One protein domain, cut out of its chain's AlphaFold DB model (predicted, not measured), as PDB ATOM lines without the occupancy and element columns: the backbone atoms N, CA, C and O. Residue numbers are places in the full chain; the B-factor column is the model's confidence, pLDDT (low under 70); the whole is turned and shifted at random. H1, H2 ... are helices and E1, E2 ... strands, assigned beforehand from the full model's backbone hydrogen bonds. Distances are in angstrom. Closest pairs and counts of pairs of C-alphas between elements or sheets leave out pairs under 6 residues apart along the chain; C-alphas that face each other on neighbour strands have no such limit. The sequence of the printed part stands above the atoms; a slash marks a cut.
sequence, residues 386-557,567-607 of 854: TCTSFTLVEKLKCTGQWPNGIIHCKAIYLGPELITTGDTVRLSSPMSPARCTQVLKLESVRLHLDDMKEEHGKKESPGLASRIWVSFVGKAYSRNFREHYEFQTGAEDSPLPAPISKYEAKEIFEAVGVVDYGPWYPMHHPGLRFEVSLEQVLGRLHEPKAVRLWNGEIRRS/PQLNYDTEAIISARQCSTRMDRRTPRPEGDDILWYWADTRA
ATOM      1  N   THR A 386      44.679 116.391  12.422       96.81
ATOM      2  CA  THR A 386      43.316 115.981  12.839       96.81
ATOM      3  C   THR A 386      42.604 116.945  13.809       96.81
ATOM      4  O   THR A 386      41.470 116.692  14.220       96.81
ATOM      5  N   CYS A 387      43.231 118.055  14.209       97.00
ATOM      6  CA  CYS A 387      42.737 118.979  15.242       97.00
ATOM      7  C   CYS A 387      41.472 119.792  14.897       97.00
ATOM      8  O   CYS A 387      40.884 120.376  15.813       97.00
ATOM      9  N   THR A 388      41.041 119.830  13.635       95.56
ATOM     10  CA  THR A 388      39.720 120.334  13.209       95.56
ATOM     11  C   THR A 388      38.835 119.249  12.591       95.56
ATOM     12  O   THR A 388      37.884 119.557  11.882       95.56
ATOM     13  N   SER A 389      39.092 117.972  12.886       96.38
ATOM     14  CA  SER A 389      38.082 116.930  12.668       96.38
ATOM     15  C   SER A 389      36.961 117.022  13.711       96.38
ATOM     16  O   SER A 389      37.207 117.432  14.853       96.38
ATOM     17  N   PHE A 390      35.744 116.611  13.360       96.69
ATOM     18  CA  PHE A 390      34.717 116.267  14.341       96.69
ATOM     19  C   PHE A 390      33.836 115.092  13.897       96.69
ATOM     20  O   PHE A 390      33.604 114.881  12.709       96.69
ATOM     21  N   THR A 391      33.327 114.357  14.887       95.75
ATOM     22  CA  THR A 391      32.421 113.211  14.708       95.75
ATOM     23  C   THR A 391      31.342 113.260  15.777       95.75
ATOM     24  O   THR A 391      31.661 113.332  16.966       95.75
ATOM     25  N   LEU A 392      30.076 113.221  15.368       94.62
ATOM     26  CA  LEU A 392      28.929 113.139  16.274       94.62
ATOM     27  C   LEU A 392      28.753 111.701  16.770       94.62
ATOM     28  O   LEU A 392      29.007 110.757  16.034       94.62
ATOM     29  N   VAL A 393      28.327 111.533  18.020       92.81
ATOM     30  CA  VAL A 393      28.199 110.219  18.665       92.81
ATOM     31  C   VAL A 393      26.850 110.125  19.372       92.81
ATOM     32  O   VAL A 393      26.444 111.069  20.061       92.81
ATOM     33  N   GLU A 394      26.197 108.963  19.243       90.12
ATOM     34  CA  GLU A 394      24.922 108.630  19.897       90.12
ATOM     35  C   GLU A 394      23.811 109.628  19.494       90.12
ATOM     36  O   GLU A 394      23.457 110.567  20.216       90.12
ATOM     37  N   LYS A 395      23.302 109.431  18.269       90.25
ATOM     38  CA  LYS A 395      22.227 110.204  17.626       90.25
ATOM     39  C   LYS A 395      20.888 109.828  18.286       90.25
ATOM     40  O   LYS A 395      20.306 108.806  17.948       90.25
ATOM     41  N   LEU A 396      20.402 110.631  19.237       88.00
ATOM     42  CA  LEU A 396      19.246 110.285  20.086       88.00
ATOM     43  C   LEU A 396      17.890 110.489  19.403       88.00
ATOM     44  O   LEU A 396      17.012 109.630  19.458       88.00
ATOM     45  N   LYS A 397      17.667 111.689  18.858       92.25
ATOM     46  CA  LYS A 397      16.366 112.108  18.322       92.25
ATOM     47  C   LYS A 397      16.501 113.217  17.290       92.25
ATOM     48  O   LYS A 397      17.459 113.993  17.324       92.25
ATOM     49  N   CYS A 398      15.496 113.343  16.433       93.81
ATOM     50  CA  CYS A 398      15.389 114.406  15.441       93.81
ATOM     51  C   CYS A 398      14.130 115.261  15.678       93.81
ATOM     52  O   CYS A 398      13.039 114.733  15.908       93.81
ATOM     53  N   THR A 399      14.279 116.587  15.631       95.56
ATOM     54  CA  THR A 399      13.213 117.570  15.900       95.56
ATOM     55  C   THR A 399      13.234 118.701  14.881       95.56
ATOM     56  O   THR A 399      14.308 119.225  14.605       95.56
ATOM     57  N   GLY A 400      12.093 119.151  14.362       94.69
ATOM     58  CA  GLY A 400      12.082 120.319  13.473       94.69
ATOM     59  C   GLY A 400      10.790 120.545  12.704       94.69
ATOM     60  O   GLY A 400       9.848 119.759  12.785       94.69
ATOM     61  N   GLN A 401      10.764 121.613  11.913       94.50
ATOM     62  CA  GLN A 401       9.691 121.929  10.979       94.50
ATOM     63  C   GLN A 401      10.303 122.513   9.707       94.50
ATOM     64  O   GLN A 401      11.138 123.414   9.772       94.50
ATOM     65  N   TRP A 402       9.872 122.002   8.551       94.12
ATOM     66  CA  TRP A 402      10.396 122.394   7.243       94.12
ATOM     67  C   TRP A 402      10.456 123.929   7.063       94.12
ATOM     68  O   TRP A 402       9.451 124.590   7.336       94.12
ATOM     69  N   PRO A 403      11.580 124.506   6.586       94.62
ATOM     70  CA  PRO A 403      12.765 123.850   6.019       94.62
ATOM     71  C   PRO A 403      13.905 123.581   7.023       94.62
ATOM     72  O   PRO A 403      15.032 123.366   6.592       94.62
ATOM     73  N   ASN A 404      13.649 123.588   8.339       96.00
ATOM     74  CA  ASN A 404      14.697 123.510   9.367       96.00
ATOM     75  C   ASN A 404      14.552 122.274  10.282       96.00
ATOM     76  O   ASN A 404      13.446 121.806  10.567       96.00
ATOM     77  N   GLY A 405      15.673 121.750  10.775       95.94
ATOM     78  CA  GLY A 405      15.730 120.550  11.608       95.94
ATOM     79  C   GLY A 405      16.948 120.505  12.526       95.94
ATOM     80  O   GLY A 405      17.960 121.146  12.273       95.94
ATOM     81  N   ILE A 406      16.840 119.743  13.612       96.88
ATOM     82  CA  ILE A 406      17.879 119.566  14.627       96.88
ATOM     83  C   ILE A 406      17.973 118.079  14.977       96.88
ATOM     84  O   ILE A 406      16.960 117.446  15.283       96.88
ATOM     85  N   ILE A 407      19.186 117.532  14.975       95.62
ATOM     86  CA  ILE A 407      19.502 116.185  15.458       95.62
ATOM     87  C   ILE A 407      20.278 116.317  16.769       95.62
ATOM     88  O   ILE A 407      21.295 117.008  16.848       95.62
ATOM     89  N   HIS A 408      19.769 115.681  17.822       95.25
ATOM     90  CA  HIS A 408      20.305 115.778  19.181       95.25
ATOM     91  C   HIS A 408      21.236 114.598  19.440       95.25
ATOM     92  O   HIS A 408      20.818 113.449  19.299       95.25
ATOM     93  N   CYS A 409      22.474 114.877  19.839       94.38
ATOM     94  CA  CYS A 409      23.509 113.873  20.089       94.38
ATOM     95  C   CYS A 409      23.934 113.885  21.566       94.38
ATOM     96  O   CYS A 409      23.881 114.932  22.226       94.38
ATOM     97  N   LYS A 410      24.383 112.744  22.102       92.06
ATOM     98  CA  LYS A 410      24.962 112.688  23.462       92.06
ATOM     99  C   LYS A 410      26.402 113.170  23.523       92.06
ATOM    100  O   LYS A 410      26.815 113.674  24.567       92.06
ATOM    101  N   ALA A 411      27.175 112.974  22.460       95.12
ATOM    102  CA  ALA A 411      28.597 113.268  22.473       95.12
ATOM    103  C   ALA A 411      29.128 113.689  21.099       95.12
ATOM    104  O   ALA A 411      28.452 113.582  20.075       95.12
ATOM    105  N   ILE A 412      30.350 114.208  21.109       97.31
ATOM    106  CA  ILE A 412      31.091 114.640  19.931       97.31
ATOM    107  C   ILE A 412      32.590 114.487  20.192       97.31
ATOM    108  O   ILE A 412      33.113 114.982  21.193       97.31
ATOM    109  N   TYR A 413      33.296 113.829  19.275       98.06
ATOM    110  CA  TYR A 413      34.744 113.977  19.185       98.06
ATOM    111  C   TYR A 413      35.040 115.334  18.545       98.06
ATOM    112  O   TYR A 413      34.594 115.594  17.431       98.06
ATOM    113  N   LEU A 414      35.776 116.195  19.245       97.44
ATOM    114  CA  LEU A 414      36.167 117.529  18.802       97.44
ATOM    115  C   LEU A 414      37.691 117.604  18.697       97.44
ATOM    116  O   LEU A 414      38.389 117.824  19.692       97.44
ATOM    117  N   GLY A 415      38.218 117.398  17.489       96.69
ATOM    118  CA  GLY A 415      39.648 117.258  17.236       96.69
ATOM    119  C   GLY A 415      40.248 116.129  18.088       96.69
ATOM    120  O   GLY A 415      39.936 114.959  17.846       96.69
ATOM    121  N   PRO A 416      41.097 116.428  19.092       97.56
ATOM    122  CA  PRO A 416      41.692 115.411  19.957       97.56
ATOM    123  C   PRO A 416      40.809 114.893  21.105       97.56
ATOM    124  O   PRO A 416      41.140 113.839  21.639       97.56
ATOM    125  N   GLU A 417      39.741 115.583  21.521       97.44
ATOM    126  CA  GLU A 417      38.983 115.248  22.748       97.44
ATOM    127  C   GLU A 417      37.584 114.672  22.465       97.44
ATOM    128  O   GLU A 417      36.948 115.048  21.486       97.44
ATOM    129  N   LEU A 418      37.077 113.813  23.353       97.50
ATOM    130  CA  LEU A 418      35.691 113.341  23.389       97.50
ATOM    131  C   LEU A 418      34.905 114.149  24.424       97.50
ATOM    132  O   LEU A 418      35.178 114.059  25.624       97.50
ATOM    133  N   ILE A 419      33.907 114.899  23.962       96.88
ATOM    134  CA  ILE A 419      33.034 115.733  24.790       96.88
ATOM    135  C   ILE A 419      31.649 115.078  24.866       96.88
ATOM    136  O   ILE A 419      31.041 114.801  23.835       96.88
ATOM    137  N   THR A 420      31.134 114.855  26.074       94.69
ATOM    138  CA  THR A 420      29.820 114.235  26.336       94.69
ATOM    139  C   THR A 420      28.869 115.216  27.022       94.69
ATOM    140  O   THR A 420      29.310 116.179  27.653       94.69
ATOM    141  N   THR A 421      27.556 114.957  27.016       91.31
ATOM    142  CA  THR A 421      26.658 115.589  28.003       91.31
ATOM    143  C   THR A 421      27.216 115.420  29.419       91.31
ATOM    144  O   THR A 421      27.977 114.492  29.689       91.31
ATOM    145  N   GLY A 422      26.911 116.353  30.322       90.25
ATOM    146  CA  GLY A 422      27.464 116.359  31.679       90.25
ATOM    147  C   GLY A 422      28.877 116.948  31.802       90.25
ATOM    148  O   GLY A 422      29.208 117.446  32.886       90.25
ATOM    149  N   ASP A 423      29.677 116.998  30.730       94.81
ATOM    150  CA  ASP A 423      30.993 117.649  30.753       94.81
ATOM    151  C   ASP A 423      30.902 119.146  31.073       94.81
ATOM    152  O   ASP A 423      29.870 119.809  30.933       94.81
ATOM    153  N   THR A 424      32.037 119.713  31.478       95.88
ATOM    154  CA  THR A 424      32.238 121.164  31.494       95.88
ATOM    155  C   THR A 424      33.280 121.529  30.454       95.88
ATOM    156  O   THR A 424      34.428 121.105  30.562       95.88
ATOM    157  N   VAL A 425      32.903 122.334  29.463       96.12
ATOM    158  CA  VAL A 425      33.809 122.782  28.396       96.12
ATOM    159  C   VAL A 425      34.237 124.232  28.587       96.12
ATOM    160  O   VAL A 425      33.526 125.043  29.181       96.12
ATOM    161  N   ARG A 426      35.426 124.564  28.087       95.94
ATOM    162  CA  ARG A 426      36.002 125.914  28.132       95.94
ATOM    163  C   ARG A 426      35.651 126.683  26.867       95.94
ATOM    164  O   ARG A 426      35.736 126.126  25.776       95.94
ATOM    165  N   LEU A 427      35.310 127.964  27.008       94.38
ATOM    166  CA  LEU A 427      34.925 128.822  25.885       94.38
ATOM    167  C   LEU A 427      35.994 129.881  25.580       94.38
ATOM    168  O   LEU A 427      36.584 130.468  26.494       94.38
ATOM    169  N   SER A 428      36.219 130.157  24.294       90.69
ATOM    170  CA  SER A 428      37.004 131.307  23.832       90.69
ATOM    171  C   SER A 428      36.166 132.589  23.878       90.69
ATOM    172  O   SER A 428      35.038 132.606  23.380       90.69
ATOM    173  N   SER A 429      36.715 133.684  24.413       79.19
ATOM    174  CA  SER A 429      36.019 134.976  24.417       79.19
ATOM    175  C   SER A 429      35.888 135.536  22.987       79.19
ATOM    176  O   SER A 429      36.885 135.603  22.267       79.19
ATOM    177  N   PRO A 430      34.706 136.025  22.567       67.75
ATOM    178  CA  PRO A 430      34.452 136.436  21.180       67.75
ATOM    179  C   PRO A 430      35.161 137.753  20.831       67.75
ATOM    180  O   PRO A 430      35.417 138.043  19.669       67.75
ATOM    181  N   MET A 431      35.481 138.548  21.858       68.19
ATOM    182  CA  MET A 431      36.232 139.801  21.772       68.19
ATOM    183  C   MET A 431      37.738 139.589  21.989       68.19
ATOM    184  O   MET A 431      38.520 140.529  21.856       68.19
ATOM    185  N   SER A 432      38.160 138.390  22.406       72.75
ATOM    186  CA  SER A 432      39.557 138.082  22.719       72.75
ATOM    187  C   SER A 432      39.792 136.560  22.709       72.75
ATOM    188  O   SER A 432      39.873 135.960  23.780       72.75
ATOM    189  N   PRO A 433      39.917 135.910  21.533       71.94
ATOM    190  CA  PRO A 433      39.972 134.443  21.435       71.94
ATOM    191  C   PRO A 433      41.071 133.784  22.285       71.94
ATOM    192  O   PRO A 433      40.861 132.721  22.860       71.94
ATOM    193  N   ALA A 434      42.206 134.469  22.470       68.75
ATOM    194  CA  ALA A 434      43.309 134.047  23.340       68.75
ATOM    195  C   ALA A 434      43.001 134.102  24.861       68.75
ATOM    196  O   ALA A 434      43.865 133.786  25.684       68.75
ATOM    197  N   ARG A 435      41.796 134.527  25.269       79.50
ATOM    198  CA  ARG A 435      41.348 134.590  26.668       79.50
ATOM    199  C   ARG A 435      40.147 133.679  26.900       79.50
ATOM    200  O   ARG A 435      39.049 133.937  26.415       79.50
ATOM    201  N   CYS A 436      40.349 132.677  27.750       89.75
ATOM    202  CA  CYS A 436      39.272 131.911  28.362       89.75
ATOM    203  C   CYS A 436      38.960 132.476  29.762       89.75
ATOM    204  O   CYS A 436      39.790 132.403  30.672       89.75
ATOM    205  N   THR A 437      37.766 133.046  29.934       91.19
ATOM    206  CA  THR A 437      37.165 133.411  31.238       91.19
ATOM    207  C   THR A 437      35.905 132.602  31.552       91.19
ATOM    208  O   THR A 437      35.429 132.651  32.686       91.19
ATOM    209  N   GLN A 438      35.401 131.856  30.567       93.38
ATOM    210  CA  GLN A 438      34.039 131.336  30.471       93.38
ATOM    211  C   GLN A 438      34.039 129.812  30.311       93.38
ATOM    212  O   GLN A 438      34.928 129.247  29.667       93.38
ATOM    213  N   VAL A 439      33.025 129.155  30.872       95.88
ATOM    214  CA  VAL A 439      32.793 127.710  30.760       95.88
ATOM    215  C   VAL A 439      31.310 127.415  30.556       95.88
ATOM    216  O   VAL A 439      30.456 128.186  30.995       95.88
ATOM    217  N   LEU A 440      31.009 126.280  29.930       96.19
ATOM    218  CA  LEU A 440      29.657 125.763  29.730       96.19
ATOM    219  C   LEU A 440      29.556 124.373  30.371       96.19
ATOM    220  O   LEU A 440      30.308 123.475  29.993       96.19
ATOM    221  N   LYS A 441      28.636 124.184  31.322       95.62
ATOM    222  CA  LYS A 441      28.198 122.853  31.773       95.62
ATOM    223  C   LYS A 441      27.209 122.330  30.731       95.62
ATOM    224  O   LYS A 441      26.144 122.925  30.564       95.62
ATOM    225  N   LEU A 442      27.596 121.287  30.003       95.19
ATOM    226  CA  LEU A 442      26.934 120.835  28.781       95.19
ATOM    227  C   LEU A 442      25.700 119.971  29.079       95.19
ATOM    228  O   LEU A 442      25.784 119.001  29.834       95.19
ATOM    229  N   GLU A 443      24.565 120.304  28.461       93.62
ATOM    230  CA  GLU A 443      23.298 119.566  28.595       93.62
ATOM    231  C   GLU A 443      22.843 118.917  27.275       93.62
ATOM    232  O   GLU A 443      22.153 117.902  27.314       93.62
ATOM    233  N   SER A 444      23.247 119.447  26.113       94.38
ATOM    234  CA  SER A 444      22.900 118.905  24.788       94.38
ATOM    235  C   SER A 444      23.945 119.292  23.730       94.38
ATOM    236  O   SER A 444      24.417 120.431  23.715       94.38
ATOM    237  N   VAL A 445      24.285 118.352  22.839       97.06
ATOM    238  CA  VAL A 445      24.978 118.614  21.564       97.06
ATOM    239  C   VAL A 445      23.937 118.543  20.445       97.06
ATOM    240  O   VAL A 445      23.091 117.645  20.447       97.06
ATOM    241  N   ARG A 446      23.969 119.492  19.506       97.19
ATOM    242  CA  ARG A 446      22.968 119.627  18.437       97.19
ATOM    243  C   ARG A 446      23.643 119.799  17.079       97.19
ATOM    244  O   ARG A 446      24.481 120.681  16.926       97.19
ATOM    245  N   LEU A 447      23.242 119.001  16.093       96.25
ATOM    246  CA  LEU A 447      23.480 119.263  14.673       96.25
ATOM    247  C   LEU A 447      22.244 119.965  14.111       96.25
ATOM    248  O   LEU A 447      21.142 119.427  14.210       96.25
ATOM    249  N   HIS A 448      22.417 121.143  13.526       96.31
ATOM    250  CA  HIS A 448      21.349 121.927  12.910       96.31
ATOM    251  C   HIS A 448      21.422 121.808  11.388       96.31
ATOM    252  O   HIS A 448      22.501 121.893  10.801       96.31
ATOM    253  N   LEU A 449      20.257 121.637  10.772       95.69
ATOM    254  CA  LEU A 449      20.012 121.548   9.338       95.69
ATOM    255  C   LEU A 449      19.072 122.705   8.970       95.69
ATOM    256  O   LEU A 449      17.877 122.635   9.246       95.69
ATOM    257  N   ASP A 450      19.607 123.778   8.393       94.12
ATOM    258  CA  ASP A 450      18.867 124.997   8.048       94.12
ATOM    259  C   ASP A 450      18.684 125.137   6.526       94.12
ATOM    260  O   ASP A 450      19.581 124.814   5.742       94.12
ATOM    261  N   ASP A 451      17.537 125.685   6.112       94.38
ATOM    262  CA  ASP A 451      17.185 125.930   4.701       94.38
ATOM    263  C   ASP A 451      17.331 124.671   3.818       94.38
ATOM    264  O   ASP A 451      18.025 124.636   2.797       94.38
ATOM    265  N   MET A 452      16.699 123.577   4.246       94.31
ATOM    266  CA  MET A 452      16.618 122.342   3.469       94.31
ATOM    267  C   MET A 452      15.772 122.507   2.198       94.31
ATOM    268  O   MET A 452      14.772 123.224   2.162       94.31
ATOM    269  N   LYS A 453      16.162 121.768   1.156       93.12
ATOM    270  CA  LYS A 453      15.504 121.679  -0.152       93.12
ATOM    271  C   LYS A 453      15.134 120.222  -0.430       93.12
ATOM    272  O   LYS A 453      15.788 119.317   0.081       93.12
ATOM    273  N   GLU A 454      14.115 119.977  -1.256       90.31
ATOM    274  CA  GLU A 454      13.665 118.614  -1.618       90.31
ATOM    275  C   GLU A 454      14.802 117.742  -2.183       90.31
ATOM    276  O   GLU A 454      14.823 116.527  -2.007       90.31
ATOM    277  N   GLU A 455      15.779 118.360  -2.848       89.81
ATOM    278  CA  GLU A 455      16.938 117.666  -3.405       89.81
ATOM    279  C   GLU A 455      17.913 117.103  -2.368       89.81
ATOM    280  O   GLU A 455      18.534 116.086  -2.660       89.81
ATOM    281  N   HIS A 456      18.002 117.666  -1.159       90.44
ATOM    282  CA  HIS A 456      18.897 117.172  -0.098       90.44
ATOM    283  C   HIS A 456      18.459 115.820   0.500       90.44
ATOM    284  O   HIS A 456      19.243 115.128   1.135       90.44
ATOM    285  N   GLY A 457      17.197 115.424   0.300       85.44
ATOM    286  CA  GLY A 457      16.670 114.138   0.765       85.44
ATOM    287  C   GLY A 457      16.917 112.955  -0.184       85.44
ATOM    288  O   GLY A 457      16.437 111.855   0.083       85.44
ATOM    289  N   LYS A 458      17.602 113.168  -1.314       85.44
ATOM    290  CA  LYS A 458      17.863 112.147  -2.347       85.44
ATOM    291  C   LYS A 458      19.192 111.437  -2.086       85.44
ATOM    292  O   LYS A 458      20.121 112.069  -1.594       85.44
ATOM    293  N   LYS A 459      19.320 110.159  -2.473       80.44
ATOM    294  CA  LYS A 459      20.575 109.401  -2.286       80.44
ATOM    295  C   LYS A 459      21.762 110.085  -2.971       80.44
ATOM    296  O   LYS A 459      22.843 110.145  -2.404       80.44
ATOM    297  N   GLU A 460      21.542 110.625  -4.165       80.81
ATOM    298  CA  GLU A 460      22.553 111.263  -5.011       80.81
ATOM    299  C   GLU A 460      22.924 112.690  -4.554       80.81
ATOM    300  O   GLU A 460      23.639 113.393  -5.265       80.81
ATOM    301  N   SER A 461      22.404 113.152  -3.410       83.06
ATOM    302  CA  SER A 461      22.650 114.503  -2.903       83.06
ATOM    303  C   SER A 461      23.914 114.563  -2.034       83.06
ATOM    304  O   SER A 461      23.986 113.820  -1.046       83.06
ATOM    305  N   PRO A 462      24.869 115.470  -2.329       75.44
ATOM    306  CA  PRO A 462      26.119 115.640  -1.581       75.44
ATOM    307  C   PRO A 462      25.941 116.562  -0.357       75.44
ATOM    308  O   PRO A 462      26.775 117.418  -0.079       75.44
ATOM    309  N   GLY A 463      24.788 116.507   0.313       82.88
ATOM    310  CA  GLY A 463      24.511 117.395   1.439       82.88
ATOM    311  C   GLY A 463      23.068 117.368   1.930       82.88
ATOM    312  O   GLY A 463      22.126 117.140   1.171       82.88
ATOM    313  N   LEU A 464      22.907 117.628   3.229       88.25
ATOM    314  CA  LEU A 464      21.646 117.475   3.965       88.25
ATOM    315  C   LEU A 464      20.819 118.771   4.056       88.25
ATOM    316  O   LEU A 464      19.597 118.725   4.204       88.25
ATOM    317  N   ALA A 465      21.462 119.940   3.992       92.31
ATOM    318  CA  ALA A 465      20.843 121.257   4.166       92.31
ATOM    319  C   ALA A 465      21.665 122.347   3.456       92.31
ATOM    320  O   ALA A 465      22.853 122.144   3.221       92.31
ATOM    321  N   SER A 466      21.075 123.514   3.154       91.25
ATOM    322  CA  SER A 466      21.853 124.628   2.568       91.25
ATOM    323  C   SER A 466      22.793 125.271   3.591       91.25
ATOM    324  O   SER A 466      23.777 125.901   3.214       91.25
ATOM    325  N   ARG A 467      22.514 125.102   4.892       88.44
ATOM    326  CA  ARG A 467      23.445 125.404   5.981       88.44
ATOM    327  C   ARG A 467      23.401 124.304   7.038       88.44
ATOM    328  O   ARG A 467      22.340 123.987   7.567       88.44
ATOM    329  N   ILE A 468      24.573 123.783   7.391       90.62
ATOM    330  CA  ILE A 468      24.767 122.793   8.455       90.62
ATOM    331  C   ILE A 468      25.702 123.393   9.510       90.62
ATOM    332  O   ILE A 468      26.710 124.006   9.160       90.62
ATOM    333  N   TRP A 469      25.374 123.257  10.799       92.12
ATOM    334  CA  TRP A 469      26.248 123.712  11.892       92.12
ATOM    335  C   TRP A 469      26.027 122.929  13.192       92.12
ATOM    336  O   TRP A 469      24.947 122.396  13.438       92.12
ATOM    337  N   VAL A 470      27.058 122.865  14.042       95.81
ATOM    338  CA  VAL A 470      27.010 122.170  15.340       95.81
ATOM    339  C   VAL A 470      27.001 123.168  16.496       95.81
ATOM    340  O   VAL A 470      27.824 124.089  16.541       95.81
ATOM    341  N   SER A 471      26.099 122.951  17.456       96.25
ATOM    342  CA  SER A 471      25.974 123.743  18.678       96.25
ATOM    343  C   SER A 471      26.103 122.914  19.959       96.25
ATOM    344  O   SER A 471      25.858 121.705  20.001       96.25
ATOM    345  N   PHE A 472      26.491 123.612  21.023       97.75
ATOM    346  CA  PHE A 472      26.592 123.112  22.386       97.75
ATOM    347  C   PHE A 472      25.658 123.949  23.260       97.75
ATOM    348  O   PHE A 472      25.811 125.172  23.340       97.75
ATOM    349  N   VAL A 473      24.697 123.300  23.921       97.00
ATOM    350  CA  VAL A 473      23.671 123.955  24.744       97.00
ATOM    351  C   VAL A 473      23.833 123.554  26.205       97.00
ATOM    352  O   VAL A 473      23.960 122.372  26.536       97.00
ATOM    353  N   GLY A 474      23.828 124.533  27.109       96.12
ATOM    354  CA  GLY A 474      24.044 124.265  28.530       96.12
ATOM    355  C   GLY A 474      23.943 125.487  29.438       96.12
ATOM    356  O   GLY A 474      23.389 126.523  29.061       96.12
ATOM    357  N   LYS A 475      24.482 125.354  30.655       95.75
ATOM    358  CA  LYS A 475      24.550 126.435  31.650       95.75
ATOM    359  C   LYS A 475      25.923 127.110  31.612       95.75
ATOM    360  O   LYS A 475      26.936 126.449  31.847       95.75
ATOM    361  N   ALA A 476      25.967 128.408  31.315       95.25
ATOM    362  CA  ALA A 476      27.214 129.153  31.136       95.25
ATOM    363  C   ALA A 476      27.608 129.974  32.371       95.25
ATOM    364  O   ALA A 476      26.791 130.685  32.963       95.25
ATOM    365  N   TYR A 477      28.891 129.908  32.728       95.12
ATOM    366  CA  TYR A 477      29.467 130.574  33.895       95.12
ATOM    367  C   TYR A 477      30.792 131.252  33.545       95.12
ATOM    368  O   TYR A 477      31.614 130.704  32.811       95.12
ATOM    369  N   SER A 478      31.044 132.416  34.139       93.44
ATOM    370  CA  SER A 478      32.296 133.160  33.978       93.44
ATOM    371  C   SER A 478      33.029 133.352  35.301       93.44
ATOM    372  O   SER A 478      32.423 133.431  36.370       93.44
ATOM    373  N   ARG A 479      34.356 133.489  35.235       92.00
ATOM    374  CA  ARG A 479      35.202 133.982  36.338       92.00
ATOM    375  C   ARG A 479      35.211 135.514  36.452       92.00
ATOM    376  O   ARG A 479      35.817 136.047  37.381       92.00
ATOM    377  N   ASN A 480      34.585 136.223  35.513       89.62
ATOM    378  CA  ASN A 480      34.484 137.678  35.485       89.62
ATOM    379  C   ASN A 480      33.077 138.127  35.907       89.62
ATOM    380  O   ASN A 480      32.106 137.882  35.198       89.62
ATOM    381  N   PHE A 481      32.968 138.844  37.029       89.88
ATOM    382  CA  PHE A 481      31.680 139.323  37.552       89.88
ATOM    383  C   PHE A 481      30.929 140.259  36.587       89.88
ATOM    384  O   PHE A 481      29.712 140.366  36.669       89.88
ATOM    385  N   ARG A 482      31.635 140.921  35.655       87.94
ATOM    386  CA  ARG A 482      31.023 141.798  34.637       87.94
ATOM    387  C   ARG A 482      30.251 141.039  33.558       87.94
ATOM    388  O   ARG A 482      29.520 141.655  32.799       87.94
ATOM    389  N   GLU A 483      30.441 139.725  33.473       87.44
ATOM    390  CA  GLU A 483      29.725 138.846  32.544       87.44
ATOM    391  C   GLU A 483      28.474 138.226  33.209       87.44
ATOM    392  O   GLU A 483      27.779 137.435  32.579       87.44
ATOM    393  N   HIS A 484      28.156 138.603  34.458       90.19
ATOM    394  CA  HIS A 484      26.923 138.209  35.151       90.19
ATOM    395  C   HIS A 484      25.675 138.746  34.436       90.19
ATOM    396  O   HIS A 484      25.672 139.899  34.000       90.19
ATOM    397  N   TYR A 485      24.601 137.953  34.361       86.19
ATOM    398  CA  TYR A 485      23.398 138.312  33.587       86.19
ATOM    399  C   TYR A 485      22.785 139.670  33.991       86.19
ATOM    400  O   TYR A 485      22.393 140.449  33.127       86.19
ATOM    401  N   GLU A 486      22.798 140.015  35.281       83.31
ATOM    402  CA  GLU A 486      22.245 141.282  35.806       83.31
ATOM    403  C   GLU A 486      23.017 142.528  35.331       83.31
ATOM    404  O   GLU A 486      22.447 143.614  35.201       83.31
ATOM    405  N   PHE A 487      24.308 142.369  35.022       76.06
ATOM    406  CA  PHE A 487      25.148 143.434  34.468       76.06
ATOM    407  C   PHE A 487      24.989 143.554  32.947       76.06
ATOM    408  O   PHE A 487      25.182 144.638  32.400       76.06
ATOM    409  N   GLN A 488      24.564 142.485  32.266       67.62
ATOM    410  CA  GLN A 488      24.193 142.537  30.847       67.62
ATOM    411  C   GLN A 488      22.868 143.293  30.633       67.62
ATOM    412  O   GLN A 488      22.697 143.954  29.614       67.62
ATOM    413  N   THR A 489      21.958 143.280  31.617       64.62
ATOM    414  CA  THR A 489      20.678 144.018  31.586       64.62
ATOM    415  C   THR A 489      20.780 145.529  31.873       64.62
ATOM    416  O   THR A 489      19.760 146.184  32.069       64.62
ATOM    417  N   GLY A 490      21.987 146.112  31.881       58.34
ATOM    418  CA  GLY A 490      22.187 147.572  31.890       58.34
ATOM    419  C   GLY A 490      22.032 148.280  33.244       58.34
ATOM    420  O   GLY A 490      21.954 149.506  33.286       58.34
ATOM    421  N   ALA A 491      21.995 147.542  34.355       58.22
ATOM    422  CA  ALA A 491      21.864 148.110  35.696       58.22
ATOM    423  C   ALA A 491      23.229 148.563  36.267       58.22
ATOM    424  O   ALA A 491      23.797 147.901  37.133       58.22
ATOM    425  N   GLU A 492      23.771 149.684  35.773       56.72
ATOM    426  CA  GLU A 492      25.126 150.160  36.134       56.72
ATOM    427  C   GLU A 492      25.319 150.472  37.637       56.72
ATOM    428  O   GLU A 492      26.429 150.314  38.145       56.72
ATOM    429  N   ASP A 493      24.252 150.845  38.357       62.66
ATOM    430  CA  ASP A 493      24.259 151.124  39.808       62.66
ATOM    431  C   ASP A 493      23.972 149.884  40.694       62.66
ATOM    432  O   ASP A 493      23.854 150.001  41.918       62.66
ATOM    433  N   SER A 494      23.845 148.681  40.116       62.16
ATOM    434  CA  SER A 494      23.602 147.456  40.894       62.16
ATOM    435  C   SER A 494      24.780 147.099  41.816       62.16
ATOM    436  O   SER A 494      25.945 147.269  41.441       62.16
ATOM    437  N   PRO A 495      24.521 146.533  43.015       74.56
ATOM    438  CA  PRO A 495      25.582 145.998  43.859       74.56
ATOM    439  C   PRO A 495      26.357 144.892  43.125       74.56
ATOM    440  O   PRO A 495      25.803 144.167  42.300       74.56
ATOM    441  N   LEU A 496      27.648 144.741  43.448       81.31
ATOM    442  CA  LEU A 496      28.480 143.676  42.874       81.31
ATOM    443  C   LEU A 496      27.819 142.305  43.106       81.31
ATOM    444  O   LEU A 496      27.416 142.021  44.238       81.31
ATOM    445  N   PRO A 497      27.730 141.448  42.072       87.06
ATOM    446  CA  PRO A 497      26.921 140.247  42.150       87.06
ATOM    447  C   PRO A 497      27.600 139.228  43.065       87.06
ATOM    448  O   PRO A 497      28.833 139.141  43.131       87.06
ATOM    449  N   ALA A 498      26.800 138.431  43.769       87.62
ATOM    450  CA  ALA A 498      27.327 137.297  44.510       87.62
ATOM    451  C   ALA A 498      27.763 136.199  43.520       87.62
ATOM    452  O   ALA A 498      27.008 135.879  42.603       87.62
ATOM    453  N   PRO A 499      28.959 135.603  43.667       93.31
ATOM    454  CA  PRO A 499      29.273 134.372  42.957       93.31
ATOM    455  C   PRO A 499      28.460 133.206  43.526       93.31
ATOM    456  O   PRO A 499      28.082 133.234  44.702       93.31
ATOM    457  N   ILE A 500      28.278 132.155  42.724       94.31
ATOM    458  CA  ILE A 500      27.652 130.905  43.176       94.31
ATOM    459  C   ILE A 500      28.367 130.342  44.410       94.31
ATOM    460  O   ILE A 500      29.579 130.527  44.606       94.31
ATOM    461  N   SER A 501      27.623 129.644  45.263       94.19
ATOM    462  CA  SER A 501      28.175 129.124  46.512       94.19
ATOM    463  C   SER A 501      29.209 128.015  46.261       94.19
ATOM    464  O   SER A 501      29.187 127.317  45.251       94.19
ATOM    465  N   LYS A 502      30.121 127.780  47.215       91.81
ATOM    466  CA  LYS A 502      31.096 126.670  47.116       91.81
ATOM    467  C   LYS A 502      30.462 125.273  47.148       91.81
ATOM    468  O   LYS A 502      31.168 124.304  46.883       91.81
ATOM    469  N   TYR A 503      29.198 125.167  47.556       90.94
ATOM    470  CA  TYR A 503      28.442 123.917  47.581       90.94
ATOM    471  C   TYR A 503      27.822 123.666  46.202       90.94
ATOM    472  O   TYR A 503      28.156 122.693  45.539       90.94
ATOM    473  N   GLU A 504      27.060 124.638  45.714       92.19
ATOM    474  CA  GLU A 504      26.496 124.715  44.360       92.19
ATOM    475  C   GLU A 504      27.570 124.542  43.265       92.19
ATOM    476  O   GLU A 504      27.393 123.783  42.318       92.19
ATOM    477  N   ALA A 505      28.753 125.143  43.439       91.50
ATOM    478  CA  ALA A 505      29.899 124.966  42.541       91.50
ATOM    479  C   ALA A 505      30.555 123.569  42.593       91.50
ATOM    480  O   ALA A 505      31.408 123.279  41.755       91.50
ATOM    481  N   LYS A 506      30.213 122.716  43.568       88.88
ATOM    482  CA  LYS A 506      30.540 121.279  43.537       88.88
ATOM    483  C   LYS A 506      29.434 120.476  42.865       88.88
ATOM    484  O   LYS A 506      29.750 119.573  42.114       88.88
ATOM    485  N   GLU A 507      28.178 120.825  43.117       89.25
ATOM    486  CA  GLU A 507      26.994 120.155  42.565       89.25
ATOM    487  C   GLU A 507      26.903 120.315  41.036       89.25
ATOM    488  O   GLU A 507      26.793 119.336  40.307       89.25
ATOM    489  N   ILE A 508      27.065 121.537  40.516       89.81
ATOM    490  CA  ILE A 508      27.052 121.808  39.064       89.81
ATOM    491  C   ILE A 508      28.246 121.141  38.357       89.81
ATOM    492  O   ILE A 508      28.122 120.614  37.248       89.81
ATOM    493  N   PHE A 509      29.421 121.176  38.989       90.25
ATOM    494  CA  PHE A 509      30.706 120.817  38.384       90.25
ATOM    495  C   PHE A 509      31.340 119.575  39.032       90.25
ATOM    496  O   PHE A 509      32.557 119.530  39.223       90.25
ATOM    497  N   GLU A 510      30.512 118.588  39.380       82.62
ATOM    498  CA  GLU A 510      30.883 117.392  40.152       82.62
ATOM    499  C   GLU A 510      32.157 116.706  39.636       82.62
ATOM    500  O   GLU A 510      33.144 116.627  40.366       82.62
ATOM    501  N   ALA A 511      32.180 116.338  38.352       76.31
ATOM    502  CA  ALA A 511      33.303 115.659  37.702       76.31
ATOM    503  C   ALA A 511      34.614 116.478  37.618       76.31
ATOM    504  O   ALA A 511      35.640 115.927  37.234       76.31
ATOM    505  N   VAL A 512      34.607 117.784  37.942       82.25
ATOM    506  CA  VAL A 512      35.750 118.696  37.699       82.25
ATOM    507  C   VAL A 512      36.213 119.480  38.944       82.25
ATOM    508  O   VAL A 512      37.355 119.944  39.020       82.25
ATOM    509  N   GLY A 513      35.356 119.659  39.956       80.00
ATOM    510  CA  GLY A 513      35.744 120.259  41.241       80.00
ATOM    511  C   GLY A 513      36.268 121.705  41.148       80.00
ATOM    512  O   GLY A 513      37.268 122.061  41.777       80.00
ATOM    513  N   VAL A 514      35.598 122.568  40.376       84.81
ATOM    514  CA  VAL A 514      36.109 123.879  39.903       84.81
ATOM    515  C   VAL A 514      36.392 124.960  40.966       84.81
ATOM    516  O   VAL A 514      36.813 126.070  40.627       84.81
ATOM    517  N   VAL A 515      36.179 124.679  42.253       86.56
ATOM    518  CA  VAL A 515      36.282 125.645  43.370       86.56
ATOM    519  C   VAL A 515      37.686 126.270  43.486       86.56
ATOM    520  O   VAL A 515      37.844 127.445  43.848       86.56
ATOM    521  N   ASP A 516      38.729 125.519  43.129       88.06
ATOM    522  CA  ASP A 516      40.109 126.007  43.180       88.06
ATOM    523  C   ASP A 516      40.444 127.001  42.053       88.06
ATOM    524  O   ASP A 516      41.311 127.857  42.257       88.06
ATOM    525  N   TYR A 517      39.703 127.023  40.937       90.06
ATOM    526  CA  TYR A 517      39.885 128.025  39.879       90.06
ATOM    527  C   TYR A 517      39.504 129.441  40.327       90.06
ATOM    528  O   TYR A 517      40.251 130.385  40.072       90.06
ATOM    529  N   GLY A 518      38.387 129.627  41.036       89.94
ATOM    530  CA  GLY A 518      37.886 130.970  41.344       89.94
ATOM    531  C   GLY A 518      36.459 131.011  41.896       89.94
ATOM    532  O   GLY A 518      35.852 129.962  42.089       89.94
ATOM    533  N   PRO A 519      35.939 132.222  42.170       92.75
ATOM    534  CA  PRO A 519      34.502 132.465  42.138       92.75
ATOM    535  C   PRO A 519      33.975 132.281  40.707       92.75
ATOM    536  O   PRO A 519      34.715 132.498  39.742       92.75
ATOM    537  N   TRP A 520      32.699 131.921  40.590       94.38
ATOM    538  CA  TRP A 520      31.998 131.728  39.323       94.38
ATOM    539  C   TRP A 520      30.669 132.492  39.346       94.38
ATOM    540  O   TRP A 520      30.029 132.585  40.392       94.38
ATOM    541  N   TYR A 521      30.275 133.043  38.203       94.19
ATOM    542  CA  TYR A 521      29.110 133.914  38.035       94.19
ATOM    543  C   TYR A 521      28.260 133.402  36.860       94.19
ATOM    544  O   TYR A 521      28.833 133.204  35.785       94.19
ATOM    545  N   PRO A 522      26.943 133.169  37.017       94.44
ATOM    546  CA  PRO A 522      26.089 132.722  35.917       94.44
ATOM    547  C   PRO A 522      25.941 133.812  34.846       94.44
ATOM    548  O   PRO A 522      25.728 134.987  35.152       94.44
ATOM    549  N   MET A 523      26.054 133.420  33.577       92.38
ATOM    550  CA  MET A 523      26.021 134.340  32.429       92.38
ATOM    551  C   MET A 523      24.612 134.570  31.863       92.38
ATOM    552  O   MET A 523      24.430 135.447  31.025       92.38
ATOM    553  N   HIS A 524      23.619 133.807  32.320       90.88
ATOM    554  CA  HIS A 524      22.206 133.932  31.953       90.88
ATOM    555  C   HIS A 524      21.311 133.621  33.162       90.88
ATOM    556  O   HIS A 524      21.766 133.057  34.158       90.88
ATOM    557  N   HIS A 525      20.026 133.964  33.063       89.12
ATOM    558  CA  HIS A 525      19.027 133.619  34.076       89.12
ATOM    559  C   HIS A 525      18.857 132.082  34.186       89.12
ATOM    560  O   HIS A 525      18.903 131.413  33.148       89.12
ATOM    561  N   PRO A 526      18.623 131.485  35.378       85.38
ATOM    562  CA  PRO A 526      18.611 130.021  35.557       85.38
ATOM    563  C   PRO A 526      17.580 129.241  34.723       85.38
ATOM    564  O   PRO A 526      17.785 128.058  34.444       85.38
ATOM    565  N   GLY A 527      16.484 129.893  34.319       87.12
ATOM    566  CA  GLY A 527      15.472 129.311  33.427       87.12
ATOM    567  C   GLY A 527      15.899 129.216  31.956       87.12
ATOM    568  O   GLY A 527      15.338 128.416  31.225       87.12
ATOM    569  N   LEU A 528      16.904 129.983  31.529       91.88
ATOM    570  CA  LEU A 528      17.394 129.998  30.146       91.88
ATOM    571  C   LEU A 528      18.557 129.021  29.948       91.88
ATOM    572  O   LEU A 528      19.130 128.502  30.915       91.88
ATOM    573  N   ARG A 529      18.954 128.818  28.691       93.12
ATOM    574  CA  ARG A 529      20.215 128.175  28.309       93.12
ATOM    575  C   ARG A 529      21.043 129.044  27.377       93.12
ATOM    576  O   ARG A 529      20.544 129.950  26.710       93.12
ATOM    577  N   PHE A 530      22.339 128.756  27.380       92.88
ATOM    578  CA  PHE A 530      23.327 129.379  26.514       92.88
ATOM    579  C   PHE A 530      23.675 128.407  25.387       92.88
ATOM    580  O   PHE A 530      24.005 127.252  25.664       92.88
ATOM    581  N   GLU A 531      23.603 128.879  24.145       94.56
ATOM    582  CA  GLU A 531      23.991 128.128  22.951       94.56
ATOM    583  C   GLU A 531      25.260 128.733  22.335       94.56
ATOM    584  O   GLU A 531      25.371 129.955  22.180       94.56
ATOM    585  N   VAL A 532      26.232 127.877  22.005       93.31
ATOM    586  CA  VAL A 532      27.522 128.266  21.410       93.31
ATOM    587  C   VAL A 532      27.883 127.369  20.224       93.31
ATOM    588  O   VAL A 532      27.563 126.182  20.224       93.31
ATOM    589  N   SER A 533      28.574 127.930  19.231       91.88
ATOM    590  CA  SER A 533      29.122 127.195  18.080       91.88
ATOM    591  C   SER A 533      30.327 126.329  18.474       91.88
ATOM    592  O   SER A 533      31.113 126.697  19.354       91.88
ATOM    593  N   LEU A 534      30.499 125.218  17.750       91.94
ATOM    594  CA  LEU A 534      31.689 124.355  17.691       91.94
ATOM    595  C   LEU A 534      33.024 125.120  17.789       91.94
ATOM    596  O   LEU A 534      33.898 124.769  18.583       91.94
ATOM    597  N   GLU A 535      33.157 126.210  17.029       88.56
ATOM    598  CA  GLU A 535      34.356 127.059  16.974       88.56
ATOM    599  C   GLU A 535      34.756 127.629  18.343       88.56
ATOM    600  O   GLU A 535      35.941 127.786  18.643       88.56
ATOM    601  N   GLN A 536      33.754 127.952  19.164       90.81
ATOM    602  CA  GLN A 536      33.900 128.679  20.424       90.81
ATOM    603  C   GLN A 536      34.332 127.766  21.574       90.81
ATOM    604  O   GLN A 536      34.865 128.245  22.579       90.81
ATOM    605  N   VAL A 537      34.100 126.458  21.436       95.25
ATOM    606  CA  VAL A 537      34.545 125.436  22.381       95.25
ATOM    607  C   VAL A 537      36.044 125.215  22.193       95.25
ATOM    608  O   VAL A 537      36.512 124.953  21.088       95.25
ATOM    609  N   LEU A 538      36.817 125.314  23.275       95.00
ATOM    610  CA  LEU A 538      38.264 125.069  23.275       95.00
ATOM    611  C   LEU A 538      38.617 123.600  23.562       95.00
ATOM    612  O   LEU A 538      39.634 123.123  23.077       95.00
ATOM    613  N   GLY A 539      37.791 122.907  24.345       94.88
ATOM    614  CA  GLY A 539      38.036 121.561  24.880       94.88
ATOM    615  C   GLY A 539      37.432 121.426  26.280       94.88
ATOM    616  O   GLY A 539      36.802 122.373  26.778       94.88
ATOM    617  N   ARG A 540      37.624 120.285  26.950       95.31
ATOM    618  CA  ARG A 540      37.127 120.088  28.323       95.31
ATOM    619  C   ARG A 540      37.854 120.999  29.315       95.31
ATOM    620  O   ARG A 540      38.966 121.488  29.085       95.31
ATOM    621  N   LEU A 541      37.211 121.252  30.449       95.56
ATOM    622  CA  LEU A 541      37.835 121.834  31.628       95.56
ATOM    623  C   LEU A 541      38.441 120.700  32.460       95.56
ATOM    624  O   LEU A 541      37.723 119.999  33.163       95.56
ATOM    625  N   HIS A 542      39.760 120.537  32.403       94.56
ATOM    626  CA  HIS A 542      40.448 119.632  33.323       94.56
ATOM    627  C   HIS A 542      40.476 120.223  34.740       94.56
ATOM    628  O   HIS A 542      40.270 121.418  34.956       94.56
ATOM    629  N   GLU A 543      40.761 119.390  35.729       93.81
ATOM    630  CA  GLU A 543      40.723 119.763  37.133       93.81
ATOM    631  C   GLU A 543      41.915 120.644  37.527       93.81
ATOM    632  O   GLU A 543      43.052 120.441  37.072       93.81
ATOM    633  N   PRO A 544      41.726 121.561  38.494       91.81
ATOM    634  CA  PRO A 544      42.783 122.472  38.924       91.81
ATOM    635  C   PRO A 544      43.977 121.755  39.584       91.81
ATOM    636  O   PRO A 544      45.049 122.351  39.701       91.81
ATOM    637  N   LYS A 545      43.832 120.485  40.003       89.94
ATOM    638  CA  LYS A 545      44.937 119.627  40.472       89.94
ATOM    639  C   LYS A 545      45.746 119.075  39.285       89.94
ATOM    640  O   LYS A 545      46.964 119.230  39.298       89.94
ATOM    641  N   ALA A 546      45.098 118.530  38.249       92.12
ATOM    642  CA  ALA A 546      45.752 117.976  37.056       92.12
ATOM    643  C   ALA A 546      46.557 119.022  36.273       92.12
ATOM    644  O   ALA A 546      47.757 118.840  36.060       92.12
ATOM    645  N   VAL A 547      45.947 120.170  35.952       91.38
ATOM    646  CA  VAL A 547      46.614 121.267  35.220       91.38
ATOM    647  C   VAL A 547      47.905 121.705  35.918       91.38
ATOM    648  O   VAL A 547      48.944 121.885  35.288       91.38
ATOM    649  N   ARG A 548      47.888 121.795  37.252       88.19
ATOM    650  CA  ARG A 548      49.055 122.198  38.054       88.19
ATOM    651  C   ARG A 548      50.127 121.109  38.187       88.19
ATOM    652  O   ARG A 548      51.256 121.423  38.574       88.19
ATOM    653  N   LEU A 549      49.795 119.853  37.888       88.88
ATOM    654  CA  LEU A 549      50.743 118.740  37.809       88.88
ATOM    655  C   LEU A 549      51.419 118.704  36.434       88.88
ATOM    656  O   LEU A 549      52.645 118.608  36.388       88.88
ATOM    657  N   TRP A 550      50.662 118.880  35.343       88.69
ATOM    658  CA  TRP A 550      51.217 119.027  33.990       88.69
ATOM    659  C   TRP A 550      52.122 120.267  33.873       88.69
ATOM    660  O   TRP A 550      53.258 120.141  33.428       88.69
ATOM    661  N   ASN A 551      51.701 121.421  34.409       80.44
ATOM    662  CA  ASN A 551      52.504 122.657  34.463       80.44
ATOM    663  C   ASN A 551      53.710 122.598  35.439       80.44
ATOM    664  O   ASN A 551      54.415 123.595  35.627       80.44
ATOM    665  N   GLY A 552      53.913 121.491  36.164       74.94
ATOM    666  CA  GLY A 552      54.984 121.343  37.163       74.94
ATOM    667  C   GLY A 552      54.889 122.280  38.382       74.94
ATOM    668  O   GLY A 552      55.830 122.370  39.176       74.94
ATOM    669  N   GLU A 553      53.770 122.987  38.569       65.69
ATOM    670  CA  GLU A 553      53.593 124.011  39.608       65.69
ATOM    671  C   GLU A 553      53.627 123.436  41.028       65.69
ATOM    672  O   GLU A 553      54.159 124.073  41.940       65.69
ATOM    673  N   ILE A 554      53.084 122.229  41.229       56.94
ATOM    674  CA  ILE A 554      53.006 121.591  42.557       56.94
ATOM    675  C   ILE A 554      54.397 121.211  43.100       56.94
ATOM    676  O   ILE A 554      54.586 121.148  44.313       56.94
ATOM    677  N   ARG A 555      55.406 121.034  42.232       53.81
ATOM    678  CA  ARG A 555      56.769 120.609  42.615       53.81
ATOM    679  C   ARG A 555      57.703 121.747  43.048       53.81
ATOM    680  O   ARG A 555      58.850 121.493  43.416       53.81
ATOM    681  N   ARG A 556      57.257 123.007  43.017       54.38
ATOM    682  CA  ARG A 556      58.080 124.158  43.427       54.38
ATOM    683  C   ARG A 556      58.126 124.244  44.957       54.38
ATOM    684  O   ARG A 556      57.105 124.496  45.588       54.38
ATOM    685  N   SER A 557      59.308 124.063  45.554       42.28
ATOM    686  CA  SER A 557      59.514 124.250  47.001       42.28
ATOM    687  C   SER A 557      59.255 125.712  47.383       42.28
ATOM    688  O   SER A 557      60.058 126.598  47.086       42.28
ATOM    689  N   PRO A 567      45.189 128.335  39.229       83.25
ATOM    690  CA  PRO A 567      45.354 128.049  37.815       83.25
ATOM    691  C   PRO A 567      44.448 128.978  36.990       83.25
ATOM    692  O   PRO A 567      43.368 129.398  37.429       83.25
ATOM    693  N   GLN A 568      44.913 129.354  35.803       86.31
ATOM    694  CA  GLN A 568      44.093 130.070  34.821       86.31
ATOM    695  C   GLN A 568      43.272 129.063  34.006       86.31
ATOM    696  O   GLN A 568      43.500 127.863  34.127       86.31
ATOM    697  N   LEU A 569      42.313 129.523  33.197       90.75
ATOM    698  CA  LEU A 569      41.571 128.641  32.278       90.75
ATOM    699  C   LEU A 569      42.250 128.512  30.903       90.75
ATOM    700  O   LEU A 569      41.937 127.595  30.150       90.75
ATOM    701  N   ASN A 570      43.180 129.417  30.580       89.88
ATOM    702  CA  ASN A 570      43.836 129.522  29.276       89.88
ATOM    703  C   ASN A 570      45.209 128.820  29.212       89.88
ATOM    704  O   ASN A 570      46.115 129.302  28.538       89.88
ATOM    705  N   TYR A 571      45.385 127.715  29.945       88.75
ATOM    706  CA  TYR A 571      46.676 127.025  30.110       88.75
ATOM    707  C   TYR A 571      47.240 126.391  28.822       88.75
ATOM    708  O   TYR A 571      48.420 126.058  28.776       88.75
ATOM    709  N   ASP A 572      46.409 126.237  27.794       92.25
ATOM    710  CA  ASP A 572      46.700 125.607  26.501       92.25
ATOM    711  C   ASP A 572      45.993 126.309  25.315       92.25
ATOM    712  O   ASP A 572      46.047 125.832  24.185       92.25
ATOM    713  N   THR A 573      45.318 127.447  25.536       92.88
ATOM    714  CA  THR A 573      44.464 128.095  24.517       92.88
ATOM    715  C   THR A 573      45.242 128.501  23.264       92.88
ATOM    716  O   THR A 573      44.745 128.339  22.154       92.88
ATOM    717  N   GLU A 574      46.479 128.971  23.431       91.81
ATOM    718  CA  GLU A 574      47.393 129.286  22.326       91.81
ATOM    719  C   GLU A 574      47.742 128.036  21.506       91.81
ATOM    720  O   GLU A 574      47.744 128.086  20.278       91.81
ATOM    721  N   ALA A 575      47.933 126.894  22.168       93.81
ATOM    722  CA  ALA A 575      48.249 125.619  21.539       93.81
ATOM    723  C   ALA A 575      47.046 125.009  20.809       93.81
ATOM    724  O   ALA A 575      47.228 124.432  19.739       93.81
ATOM    725  N   ILE A 576      45.829 125.180  21.332       95.38
ATOM    726  CA  ILE A 576      44.577 124.770  20.673       95.38
ATOM    727  C   ILE A 576      44.331 125.612  19.415       95.38
ATOM    728  O   ILE A 576      44.117 125.055  18.341       95.38
ATOM    729  N   ILE A 577      44.418 126.945  19.513       92.81
ATOM    730  CA  ILE A 577      44.245 127.848  18.360       92.81
ATOM    731  C   ILE A 577      45.310 127.559  17.294       92.81
ATOM    732  O   ILE A 577      44.976 127.365  16.127       92.81
ATOM    733  N   SER A 578      46.576 127.437  17.706       94.06
ATOM    734  CA  SER A 578      47.687 127.114  16.803       94.06
ATOM    735  C   SER A 578      47.530 125.737  16.151       94.06
ATOM    736  O   SER A 578      47.895 125.574  14.992       94.06
ATOM    737  N   ALA A 579      46.986 124.747  16.870       95.69
ATOM    738  CA  ALA A 579      46.710 123.423  16.321       95.69
ATOM    739  C   ALA A 579      45.576 123.456  15.288       95.69
ATOM    740  O   ALA A 579      45.724 122.860  14.227       95.69
ATOM    741  N   ARG A 580      44.494 124.210  15.530       94.44
ATOM    742  CA  ARG A 580      43.414 124.394  14.542       94.44
ATOM    743  C   ARG A 580      43.916 125.086  13.273       94.44
ATOM    744  O   ARG A 580      43.697 124.594  12.173       94.44
ATOM    745  N   GLN A 581      44.709 126.146  13.435       93.00
ATOM    746  CA  GLN A 581      45.420 126.803  12.333       93.00
ATOM    747  C   GLN A 581      46.462 125.896  11.657       93.00
ATOM    748  O   GLN A 581      46.901 126.200  10.551       93.00
ATOM    749  N   CYS A 582      46.929 124.825  12.301       93.31
ATOM    750  CA  CYS A 582      47.803 123.825  11.690       93.31
ATOM    751  C   CYS A 582      46.969 122.869  10.826       93.31
ATOM    752  O   CYS A 582      47.206 122.804   9.623       93.31
ATOM    753  N   SER A 583      45.931 122.262  11.414       95.38
ATOM    754  CA  SER A 583      44.906 121.443  10.754       95.38
ATOM    755  C   SER A 583      44.417 122.045   9.440       95.38
ATOM    756  O   SER A 583      44.627 121.457   8.386       95.38
ATOM    757  N   THR A 584      43.870 123.264   9.471       92.00
ATOM    758  CA  THR A 584      43.274 123.931   8.298       92.00
ATOM    759  C   THR A 584      44.269 124.218   7.157       92.00
ATOM    760  O   THR A 584      43.868 124.545   6.047       92.00
ATOM    761  N   ARG A 585      45.584 124.091   7.392       91.25
ATOM    762  CA  ARG A 585      46.628 124.217   6.354       91.25
ATOM    763  C   ARG A 585      47.250 122.880   5.938       91.25
ATOM    764  O   ARG A 585      48.109 122.881   5.059       91.25
ATOM    765  N   MET A 586      46.888 121.777   6.592       92.19
ATOM    766  CA  MET A 586      47.546 120.474   6.439       92.19
ATOM    767  C   MET A 586      46.588 119.324   6.125       92.19
ATOM    768  O   MET A 586      47.035 118.350   5.526       92.19
ATOM    769  N   ASP A 587      45.312 119.426   6.502       93.75
ATOM    770  CA  ASP A 587      44.309 118.397   6.235       93.75
ATOM    771  C   ASP A 587      43.755 118.566   4.818       93.75
ATOM    772  O   ASP A 587      42.927 119.437   4.549       93.75
ATOM    773  N   ARG A 588      44.246 117.740   3.895       93.12
ATOM    774  CA  ARG A 588      43.877 117.739   2.472       93.12
ATOM    775  C   ARG A 588      42.470 117.197   2.225       93.12
ATOM    776  O   ARG A 588      41.979 117.335   1.110       93.12
ATOM    777  N   ARG A 589      41.846 116.592   3.243       89.81
ATOM    778  CA  ARG A 589      40.427 116.210   3.235       89.81
ATOM    779  C   ARG A 589      39.532 117.433   3.441       89.81
ATOM    780  O   ARG A 589      38.362 117.390   3.091       89.81
ATOM    781  N   THR A 590      40.081 118.535   3.968       87.12
ATOM    782  CA  THR A 590      39.424 119.846   3.906       87.12
ATOM    783  C   THR A 590      39.824 120.612   2.637       87.12
ATOM    784  O   THR A 590      40.959 120.481   2.162       87.12
ATOM    785  N   PRO A 591      38.928 121.452   2.090       85.12
ATOM    786  CA  PRO A 591      39.246 122.400   1.024       85.12
ATOM    787  C   PRO A 591      40.376 123.367   1.395       85.12
ATOM    788  O   PRO A 591      40.796 123.483   2.544       85.12
ATOM    789  N   ARG A 592      40.860 124.143   0.418       82.38
ATOM    790  CA  ARG A 592      41.857 125.185   0.708       82.38
ATOM    791  C   ARG A 592      41.192 126.386   1.393       82.38
ATOM    792  O   ARG A 592      40.268 126.951   0.809       82.38
ATOM    793  N   PRO A 593      41.685 126.852   2.556       83.06
ATOM    794  CA  PRO A 593      41.213 128.100   3.143       83.06
ATOM    795  C   PRO A 593      41.602 129.295   2.262       83.06
ATOM    796  O   PRO A 593      42.698 129.344   1.698       83.06
ATOM    797  N   GLU A 594      40.735 130.305   2.208       79.56
ATOM    798  CA  GLU A 594      41.157 131.673   1.899       79.56
ATOM    799  C   GLU A 594      41.326 132.415   3.237       79.56
ATOM    800  O   GLU A 594      40.544 132.208   4.166       79.56
ATOM    801  N   GLY A 595      42.312 133.306   3.344       81.12
ATOM    802  CA  GLY A 595      42.526 134.092   4.567       81.12
ATOM    803  C   GLY A 595      42.907 133.248   5.795       81.12
ATOM    804  O   GLY A 595      43.676 132.296   5.681       81.12
ATOM    805  N   ASP A 596      42.388 133.647   6.960       79.25
ATOM    806  CA  ASP A 596      42.745 133.115   8.289       79.25
ATOM    807  C   ASP A 596      41.640 132.235   8.922       79.25
ATOM    808  O   ASP A 596      41.667 131.972  10.128       79.25
ATOM    809  N   ASP A 597      40.636 131.815   8.144       84.06
ATOM    810  CA  ASP A 597      39.499 131.042   8.663       84.06
ATOM    811  C   ASP A 597      39.890 129.614   9.078       84.06
ATOM    812  O   ASP A 597      40.888 129.057   8.621       84.06
ATOM    813  N   ILE A 598      39.070 129.005   9.939       87.56
ATOM    814  CA  ILE A 598      39.235 127.625  10.411       87.56
ATOM    815  C   ILE A 598      38.237 126.724   9.684       87.56
ATOM    816  O   ILE A 598      37.031 126.938   9.779       87.56
ATOM    817  N   LEU A 599      38.742 125.706   8.986       89.94
ATOM    818  CA  LEU A 599      37.935 124.694   8.300       89.94
ATOM    819  C   LEU A 599      37.814 123.432   9.150       89.94
ATOM    820  O   LEU A 599      38.797 123.019   9.773       89.94
ATOM    821  N   TRP A 600      36.629 122.823   9.147       92.38
ATOM    822  CA  TRP A 600      36.297 121.641   9.940       92.38
ATOM    823  C   TRP A 600      36.015 120.438   9.041       92.38
ATOM    824  O   TRP A 600      35.190 120.531   8.141       92.38
ATOM    825  N   TYR A 601      36.665 119.306   9.303       93.50
ATOM    826  CA  TYR A 601      36.376 118.038   8.634       93.50
ATOM    827  C   TYR A 601      35.322 117.270   9.440       93.50
ATOM    828  O   TYR A 601      35.615 116.794  10.540       93.50
ATOM    829  N   TRP A 602      34.099 117.169   8.924       92.12
ATOM    830  CA  TRP A 602      33.090 116.268   9.483       92.12
ATOM    831  C   TRP A 602      33.333 114.854   8.939       92.12
ATOM    832  O   TRP A 602      33.487 114.679   7.732       92.12
ATOM    833  N   ALA A 603      33.384 113.862   9.828       89.81
ATOM    834  CA  ALA A 603      33.418 112.443   9.482       89.81
ATOM    835  C   ALA A 603      32.468 111.638  10.380       89.81
ATOM    836  O   ALA A 603      32.397 111.896  11.587       89.81
ATOM    837  N   ASP A 604      31.776 110.653   9.805       83.25
ATOM    838  CA  ASP A 604      30.756 109.853  10.498       83.25
ATOM    839  C   ASP A 604      31.320 108.871  11.524       83.25
ATOM    840  O   ASP A 604      30.737 108.701  12.594       83.25
ATOM    841  N   THR A 605      32.472 108.254  11.244       87.44
ATOM    842  CA  THR A 605      33.176 107.398  12.209       87.44
ATOM    843  C   THR A 605      34.389 108.125  12.790       87.44
ATOM    844  O   THR A 605      34.999 109.011  12.176       87.44
ATOM    845  N   ARG A 606      34.778 107.745  14.013       92.31
ATOM    846  CA  ARG A 606      35.989 108.282  14.646       92.31
ATOM    847  C   ARG A 606      37.255 107.713  14.003       92.31
ATOM    848  O   ARG A 606      38.304 108.356  14.067       92.31
ATOM    849  N   ALA A 607      37.164 106.535  13.390       90.38
ATOM    850  CA  ALA A 607      38.255 105.962  12.622       90.38
ATOM    851  C   ALA A 607      38.530 106.799  11.355       90.38
ATOM    852  O   ALA A 607      39.665 107.250  11.183       90.38
TER     853      ALA A 607
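AT A GLANCE: This is residues 386 to 557 and 567 to 607 of the 854 residues of an uncharacterized protein of Phialophora attinorum (UniProt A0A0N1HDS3). A long, strongly twisted sheet, with four long strands E1, E2, E5 and E6 that all bend sharply, makes the core; its short strands E3, E4, E7 and E8 pair with parts of these or with each other. The longest helix, H5, only grazes this sheet, near E8, E1 and E4, while the small helices H1, H2, H3 and H4 lie off the sheet, H1 in the link between E5 and E6 beyond one end of these two strands, its centre the farthest of the elements' centres from the mean of the C-alphas at 30.1 A, with H2 next at 21.4 A. The printed part has 213 residues, in the order E1 E2 E3 E4 E5 H1 E6 H2 H3 E7 E8 H4 H5, and the branched sheet is antiparallel. The class is mixed, helices and strands, with under half of the residues, 99, in named elements. The whole is compact, with a radius of gyration of the C-alphas of 19.0 A and spans of 61 by 41 by 33 A.

IN THESE COORDINATES: The sheet holds E1, residues 389 to 401, 28.9 A long and beginning at C-alpha 389 (38.082, 116.930, 12.668); E2, 404 to 414, 24.2 A; E3, 417 to 420; E4, 424 to 427; E5, 438 to 450, 27.8 A; E6, 467 to 478, 30.4 A; E7, 529 to 533, 13.6 A; and E8, 537 to 540. The helices are H1, 454 to 457; H2, 485 to 488; H3, 504 to 507; H4, 544 to 550, 10.4 A; and H5, 573 to 586, 19.9 A, ending at C-alpha 586 (47.546, 120.474, 6.439).

HOW THE PARTS SIT: E1, E2 and E3 form a meander, each strand the antiparallel neighbour of the one before, in two hairpins; N 393 and O 411 are 2.9 A apart, N 412 and O 419 2.9 A. E1 lies on one side of E2, E3 and E5 on the other side, with N 407 and O 447 2.8 A apart. E5 bends by 88 degrees at residue 441. E2 and E4 lie on one side of E5, E6 on the other side; N 446 and O 471 are 3.0 A apart. E4 and E5 form a hairpin, with N 425 and O 440 2.9 A apart. Beyond these, the edge strand E8 pairs with E4 (N 538 and O 426, 2.8 A) and the edge strand E7 with E6 (N 472 and O 532, 2.9 A). The closest C-alphas of E3 and E8, Glu 417 and Gly 539, are 6.7 A apart. H5 grazes the sheet with residues 573 to 584; its closest C-alphas to E8 are those of Ile 576 and Leu 538, 6.8 A. H1, H2, H3 and H4 are not on the sheet, and no helix touches another. O i to N i+4 pairs are within hydrogen-bond range in 9 of 10 for H5 and 2 of 3 for H4; H1, H2 and H3 are too short for such a pair.

THE WHOLE: The two C-alphas farthest apart, Glu 454 and Ser 557, are 67.1 A apart. Residues 558 to 566 are not printed, with 17.3 A between C-alphas 557 and 567. The links H2 to H3 and H3 to E7 are long. Residues 430 to 431, 434, 488 to 494 and 553 to 557 have pLDDT under 70.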